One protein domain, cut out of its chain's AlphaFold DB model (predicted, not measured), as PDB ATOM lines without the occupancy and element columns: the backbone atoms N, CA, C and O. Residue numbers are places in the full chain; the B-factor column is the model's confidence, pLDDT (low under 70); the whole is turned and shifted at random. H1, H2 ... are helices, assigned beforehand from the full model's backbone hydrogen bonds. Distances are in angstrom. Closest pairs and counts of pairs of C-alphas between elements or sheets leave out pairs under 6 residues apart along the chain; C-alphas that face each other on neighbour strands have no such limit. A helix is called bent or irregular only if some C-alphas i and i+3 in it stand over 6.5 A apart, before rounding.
ATOM      1  N   GLU A   4      30.437   5.664 -32.117       94.75
ATOM      2  CA  GLU A   4      31.219   5.148 -33.243       94.75
ATOM      3  C   GLU A   4      32.399   6.065 -33.595       94.75
ATOM      4  O   GLU A   4      33.468   5.569 -33.949       94.75
ATOM      5  N   ASP A   5      32.254   7.386 -33.428       92.31
ATOM      6  CA  ASP A   5      33.347   8.343 -33.651       92.31
ATOM      7  C   ASP A   5      34.488   8.123 -32.635       92.31
ATOM      8  O   ASP A   5      35.678   8.184 -32.972       92.31
ATOM      9  N   PHE A   6      34.137   7.786 -31.388       92.00
ATOM     10  CA  PHE A   6      35.108   7.422 -30.355       92.00
ATOM     11  C   PHE A   6      35.726   6.047 -30.620       92.00
ATOM     12  O   PHE A   6      36.935   5.889 -30.456       92.00
ATOM     13  N   ASP A   7      34.936   5.061 -31.063       94.38
ATOM     14  CA  ASP A   7      35.449   3.745 -31.470       94.38
ATOM     15  C   ASP A   7      36.487   3.873 -32.589       94.38
ATOM     16  O   ASP A   7      37.562   3.273 -32.506       94.38
ATOM     17  N   LEU A   8      36.193   4.686 -33.609       93.06
ATOM     18  CA  LEU A   8      37.126   4.981 -34.691       93.06
ATOM     19  C   LEU A   8      38.408   5.615 -34.144       93.06
ATOM     20  O   LEU A   8      39.499   5.130 -34.439       93.06
ATOM     21  N   SER A   9      38.282   6.642 -33.304       90.69
ATOM     22  CA  SER A   9      39.429   7.324 -32.690       90.69
ATOM     23  C   SER A   9      40.317   6.359 -31.888       90.69
ATOM     24  O   SER A   9      41.541   6.374 -32.023       90.69
ATOM     25  N   MET A  10      39.709   5.464 -31.100       92.00
ATOM     26  CA  MET A  10      40.425   4.457 -30.310       92.00
ATOM     27  C   MET A  10      41.116   3.409 -31.189       92.00
ATOM     28  O   MET A  10      42.245   3.013 -30.896       92.00
ATOM     29  N   ARG A  11      40.471   2.970 -32.278       94.00
ATOM     30  CA  ARG A  11      41.066   2.016 -33.230       94.00
ATOM     31  C   ARG A  11      42.229   2.612 -34.009       94.00
ATOM     32  O   ARG A  11      43.216   1.917 -34.224       94.00
ATOM     33  N   LEU A  12      42.118   3.876 -34.416       94.88
ATOM     34  CA  LEU A  12      43.172   4.569 -35.155       94.88
ATOM     35  C   LEU A  12      44.432   4.784 -34.310       94.88
ATOM     36  O   LEU A  12      45.512   4.899 -34.881       94.88
ATOM     37  N   LYS A  13      44.307   4.843 -32.972       90.94
ATOM     38  CA  LYS A  13      45.419   5.098 -32.032       90.94
ATOM     39  C   LYS A  13      46.268   6.316 -32.425       90.94
ATOM     40  O   LYS A  13      47.467   6.368 -32.159       90.94
ATOM     41  N   ARG A  14      45.642   7.301 -33.065       85.75
ATOM     42  CA  ARG A  14      46.302   8.456 -33.669       85.75
ATOM     43  C   ARG A  14      45.722   9.732 -33.077       85.75
ATOM     44  O   ARG A  14      44.516   9.837 -32.874       85.75
ATOM     45  N   LYS A  15      46.603  10.682 -32.773       83.12
ATOM     46  CA  LYS A  15      46.254  12.009 -32.265       83.12
ATOM     47  C   LYS A  15      46.922  13.031 -33.164       83.12
ATOM     48  O   LYS A  15      48.103  13.311 -32.995       83.12
ATOM     49  N   ASP A  16      46.167  13.555 -34.116       89.06
ATOM     50  CA  ASP A  16      46.647  14.655 -34.940       89.06
ATOM     51  C   ASP A  16      46.099  15.974 -34.437       89.06
ATOM     52  O   ASP A  16      44.953  16.065 -33.993       89.06
ATOM     53  N   TYR A  17      46.914  17.012 -34.569       89.31
ATOM     54  CA  TYR A  17      46.530  18.368 -34.247       89.31
ATOM     55  C   TYR A  17      46.688  19.251 -35.479       89.31
ATOM     56  O   TYR A  17      47.784  19.395 -36.021       89.31
ATOM     57  N   PHE A  18      45.583  19.854 -35.916       93.50
ATOM     58  CA  PHE A  18      45.548  20.707 -37.098       93.50
ATOM     59  C   PHE A  18      44.898  22.055 -36.757       93.50
ATOM     60  O   PHE A  18      43.683  22.207 -36.890       93.50
ATOM     61  N   PRO A  19      45.688  23.063 -36.347       93.69
ATOM     62  CA  PRO A  19      45.162  24.328 -35.824       93.69
ATOM     63  C   PRO A  19      44.448  25.191 -36.874       93.69
ATOM     64  O   PRO A  19      43.718  26.110 -36.523       93.69
ATOM     65  N   LYS A  20      44.660  24.915 -38.166       96.69
ATOM     66  CA  LYS A  20      44.020  25.640 -39.274       96.69
ATOM     67  C   LYS A  20      42.644  25.073 -39.655       96.69
ATOM     68  O   LYS A  20      41.978  25.655 -40.505       96.69
ATOM     69  N   ILE A  21      42.224  23.943 -39.076       94.75
ATOM     70  CA  ILE A  21      40.903  23.362 -39.348       94.75
ATOM     71  C   ILE A  21      39.823  24.206 -38.670       94.75
ATOM     72  O   ILE A  21      39.905  24.509 -37.483       94.75
ATOM     73  N   GLN A  22      38.775  24.533 -39.426       94.06
ATOM     74  CA  GLN A  22      37.573  25.185 -38.916       94.06
ATOM     75  C   GLN A  22      36.422  24.176 -38.886       94.06
ATOM     76  O   GLN A  22      36.082  23.580 -39.909       94.06
ATOM     77  N   ILE A  23      35.813  23.977 -37.715       90.25
ATOM     78  CA  ILE A  23      34.657  23.091 -37.540       90.25
ATOM     79  C   ILE A  23      33.404  23.956 -37.434       90.25
ATOM     80  O   ILE A  23      33.242  24.706 -36.474       90.25
ATOM     81  N   TYR A  24      32.497  23.833 -38.403       91.75
ATOM     82  CA  TYR A  24      31.216  24.537 -38.374       91.75
ATOM     83  C   TYR A  24      30.101  23.625 -37.861       91.75
ATOM     84  O   TYR A  24      29.741  22.632 -38.499       91.75
ATOM     85  N   HIS A  25      29.522  23.968 -36.711       87.06
ATOM     86  CA  HIS A  25      28.398  23.233 -36.143       87.06
ATOM     87  C   HIS A  25      27.072  23.833 -36.625       87.06
ATOM     88  O   HIS A  25      26.636  24.867 -36.133       87.06
ATOM     89  N   LYS A  26      26.388  23.157 -37.555       84.00
ATOM     90  CA  LYS A  26      25.097  23.614 -38.112       84.00
ATOM     91  C   LYS A  26      23.919  23.569 -37.125       84.00
ATOM     92  O   LYS A  26      22.800  23.904 -37.502       84.00
ATOM     93  N   GLY A  27      24.141  23.140 -35.880       81.50
ATOM     94  CA  GLY A  27      23.061  22.731 -34.990       81.50
ATOM     95  C   GLY A  27      22.339  21.499 -35.545       81.50
ATOM     96  O   GLY A  27      22.516  21.100 -36.695       81.50
ATOM     97  N   GLY A  28      21.541  20.831 -34.715       80.81
ATOM     98  CA  GLY A  28      20.871  19.601 -35.154       80.81
ATOM     99  C   GLY A  28      19.509  19.338 -34.544       80.81
ATOM    100  O   GLY A  28      18.970  18.262 -34.797       80.81
ATOM    101  N   ASN A  29      18.981  20.260 -33.724       83.31
ATOM    102  CA  ASN A  29      17.735  20.078 -32.968       83.31
ATOM    103  C   ASN A  29      17.626  18.668 -32.359       83.31
ATOM    104  O   ASN A  29      16.578  18.035 -32.428       83.31
ATOM    105  N   SER A  30      18.728  18.137 -31.813       83.44
ATOM    106  CA  SER A  30      18.807  16.723 -31.423       83.44
ATOM    107  C   SER A  30      17.761  16.335 -30.378       83.44
ATOM    108  O   SER A  30      17.262  15.215 -30.409       83.44
ATOM    109  N   SER A  31      17.354  17.281 -29.527       79.69
ATOM    110  CA  SER A  31      16.257  17.112 -28.571       79.69
ATOM    111  C   SER A  31      14.902  16.816 -29.230       79.69
ATOM    112  O   SER A  31      14.081  16.126 -28.639       79.69
ATOM    113  N   LYS A  32      14.670  17.264 -30.472       86.19
ATOM    114  CA  LYS A  32      13.428  17.021 -31.230       86.19
ATOM    115  C   LYS A  32      13.417  15.683 -31.984       86.19
ATOM    116  O   LYS A  32      12.427  15.366 -32.630       86.19
ATOM    117  N   LYS A  33      14.494  14.888 -31.923       85.69
ATOM    118  CA  LYS A  33      14.627  13.624 -32.682       85.69
ATOM    119  C   LYS A  33      13.897  12.429 -32.046       85.69
ATOM    120  O   LYS A  33      13.852  11.357 -32.646       85.69
ATOM    121  N   GLY A  34      13.314  12.611 -30.861       91.12
ATOM    122  CA  GLY A  34      12.430  11.637 -30.218       91.12
ATOM    123  C   GLY A  34      13.125  10.377 -29.683       91.12
ATOM    124  O   GLY A  34      14.352  10.274 -29.627       91.12
ATOM    125  N   PHE A  35      12.311   9.402 -29.270       93.50
ATOM    126  CA  PHE A  35      12.757   8.217 -28.527       93.50
ATOM    127  C   PHE A  35      13.732   7.321 -29.302       93.50
ATOM    128  O   PHE A  35      14.682   6.796 -28.721       93.50
ATOM    129  N   LEU A  36      13.549   7.174 -30.619       92.88
ATOM    130  CA  LEU A  36      14.454   6.370 -31.445       92.88
ATOM    131  C   LEU A  36      15.897   6.889 -31.365       92.88
ATOM    132  O   LEU A  36      16.828   6.094 -31.261       92.88
ATOM    133  N   HIS A  37      16.086   8.210 -31.358       92.25
ATOM    134  CA  HIS A  37      17.412   8.810 -31.248       92.25
ATOM    135  C   HIS A  37      18.081   8.477 -29.911       92.25
ATOM    136  O   HIS A  37      19.249   8.096 -29.891       92.25
ATOM    137  N   VAL A  38      17.322   8.550 -28.812       92.50
ATOM    138  CA  VAL A  38      17.798   8.172 -27.473       92.50
ATOM    139  C   VAL A  38      18.168   6.689 -27.432       92.50
ATOM    140  O   VAL A  38      19.253   6.342 -26.972       92.50
ATOM    141  N   ARG A  39      17.320   5.809 -27.980       94.50
ATOM    142  CA  ARG A  39      17.596   4.366 -28.045       94.50
ATOM    143  C   ARG A  39      18.884   4.069 -28.814       94.50
ATOM    144  O   ARG A  39      19.706   3.294 -28.334       94.50
ATOM    145  N   LEU A  40      19.072   4.678 -29.985       94.69
ATOM    146  CA  LEU A  40      20.292   4.508 -30.781       94.69
ATOM    147  C   LEU A  40      21.527   5.023 -30.036       94.69
ATOM    148  O   LEU A  40      22.556   4.351 -30.030       94.69
ATOM    149  N   PHE A  41      21.407   6.163 -29.353       93.88
ATOM    150  CA  PHE A  41      22.479   6.712 -28.528       93.88
ATOM    151  C   PHE A  41      22.894   5.752 -27.403       93.88
ATOM    152  O   PHE A  41      24.080   5.473 -27.244       93.88
ATOM    153  N   VAL A  42      21.927   5.177 -26.678       95.88
ATOM    154  CA  VAL A  42      22.186   4.202 -25.605       95.88
ATOM    155  C   VAL A  42      22.797   2.908 -26.148       95.88
ATOM    156  O   VAL A  42      23.774   2.417 -25.590       95.88
ATOM    157  N   ILE A  43      22.276   2.360 -27.254       96.62
ATOM    158  CA  ILE A  43      22.835   1.146 -27.876       96.62
ATOM    159  C   ILE A  43      24.289   1.378 -28.291       96.62
ATOM    160  O   ILE A  43      25.147   0.534 -28.031       96.62
ATOM    161  N   SER A  44      24.570   2.520 -28.917       96.75
ATOM    162  CA  SER A  44      25.925   2.907 -29.304       96.75
ATOM    163  C   SER A  44      26.856   2.983 -28.086       96.75
ATOM    164  O   SER A  44      27.935   2.387 -28.101       96.75
ATOM    165  N   ALA A  45      26.395   3.597 -26.987       95.88
ATOM    166  CA  ALA A  45      27.135   3.669 -25.724       95.88
ATOM    167  C   ALA A  45      27.483   2.279 -25.184       95.88
ATOM    168  O   ALA A  45      28.651   1.984 -24.934       95.88
ATOM    169  N   ILE A  46      26.482   1.403 -25.059       96.44
ATOM    170  CA  ILE A  46      26.664   0.042 -24.540       96.44
ATOM    171  C   ILE A  46      27.702  -0.709 -25.381       96.44
ATOM    172  O   ILE A  46      28.634  -1.289 -24.830       96.44
ATOM    173  N   ARG A  47      27.604  -0.654 -26.717       96.06
ATOM    174  CA  ARG A  47      28.569  -1.309 -27.619       96.06
ATOM    175  C   ARG A  47      29.992  -0.797 -27.417       96.06
ATOM    176  O   ARG A  47      30.922  -1.598 -27.383       96.06
ATOM    177  N   PHE A  48      30.164   0.514 -27.277       96.50
ATOM    178  CA  PHE A  48      31.475   1.119 -27.065       96.50
ATOM    179  C   PHE A  48      32.080   0.728 -25.713       96.50
ATOM    180  O   PHE A  48      33.206   0.233 -25.667       96.50
ATOM    181  N   PHE A  49      31.332   0.881 -24.618       95.88
ATOM    182  CA  PHE A  49      31.837   0.581 -23.276       95.88
ATOM    183  C   PHE A  49      32.042  -0.920 -23.036       95.88
ATOM    184  O   PHE A  49      32.981  -1.288 -22.338       95.88
ATOM    185  N   MET A  50      31.262  -1.805 -23.669       95.94
ATOM    186  CA  MET A  50      31.564  -3.246 -23.662       95.94
ATOM    187  C   MET A  50      32.888  -3.566 -24.367       95.94
ATOM    188  O   MET A  50      33.576  -4.505 -23.982       95.94
ATOM    189  N   LYS A  51      33.255  -2.799 -25.400       95.88
ATOM    190  CA  LYS A  51      34.469  -3.037 -26.187       95.88
ATOM    191  C   LYS A  51      35.730  -2.461 -25.543       95.88
ATOM    192  O   LYS A  51      36.778  -3.095 -25.601       95.88
ATOM    193  N   PHE A  52      35.651  -1.258 -24.977       94.12
ATOM    194  CA  PHE A  52      36.821  -0.536 -24.453       94.12
ATOM    195  C   PHE A  52      36.869  -0.437 -22.922       94.12
ATOM    196  O   PHE A  52      37.864   0.047 -22.380       94.12
ATOM    197  N   GLY A  53      35.829  -0.915 -22.235       93.94
ATOM    198  CA  GLY A  53      35.683  -0.826 -20.786       93.94
ATOM    199  C   GLY A  53      35.292   0.571 -20.297       93.94
ATOM    200  O   GLY A  53      35.240   1.540 -21.057       93.94
TER     201      GLY A  53
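AT A GLANCE: This is residues 4 to 53 of the 57 residues of an uncharacterized protein of Leptospira interrogans serovar Grippotyphosa str. LT2186 (UniProt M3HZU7). The printed part makes a flat, open ring with an empty middle: the short helix H1, a long link round the far side, residues 13 to 29, and the long helix H2, which comes back to touch H1. The printed part has 50 residues with two named helices, H1 then H2, and no named strand; the class is all helix. It is only just loose, close to extended, with a radius of gyration of the C-alphas of 14.5 A and spans of 37 by 31 by 10 A.

IN THESE COORDINATES: H1, residues 4 to 12, begins at C-alpha 4 (31.219, 5.148, -33.243) and is 12.1 A long. H2, residues 30 to 52, measures 25.9 A and ends at C-alpha 52 (36.821, -0.536, -24.453). H2 has a kink of 78 degrees near residue 37 and is irregular: C-alphas 32 and 35 are 9.2 A apart.

HOW THE PARTS SIT: H2 touches H1 with residues 44 to 48 alone; the closest C-alphas, of Asp 7 and Phe 48, are 6.5 A apart. They run the same way at a shallow tilt of 29 degrees. Every O i to N i+4 pair is within hydrogen-bond range in H1, and 14 of 19 in H2.

THE WHOLE: The two farthest C-alphas, of Lys 20 and Phe 35, are 37.4 A apart. The link from H1 to H2 is long, 17 residues. Residues 11 to 29 and 31 to 37, the latter in H2, stand free. The printed part has no cut, and no printed residue is under 70 in pLDDT.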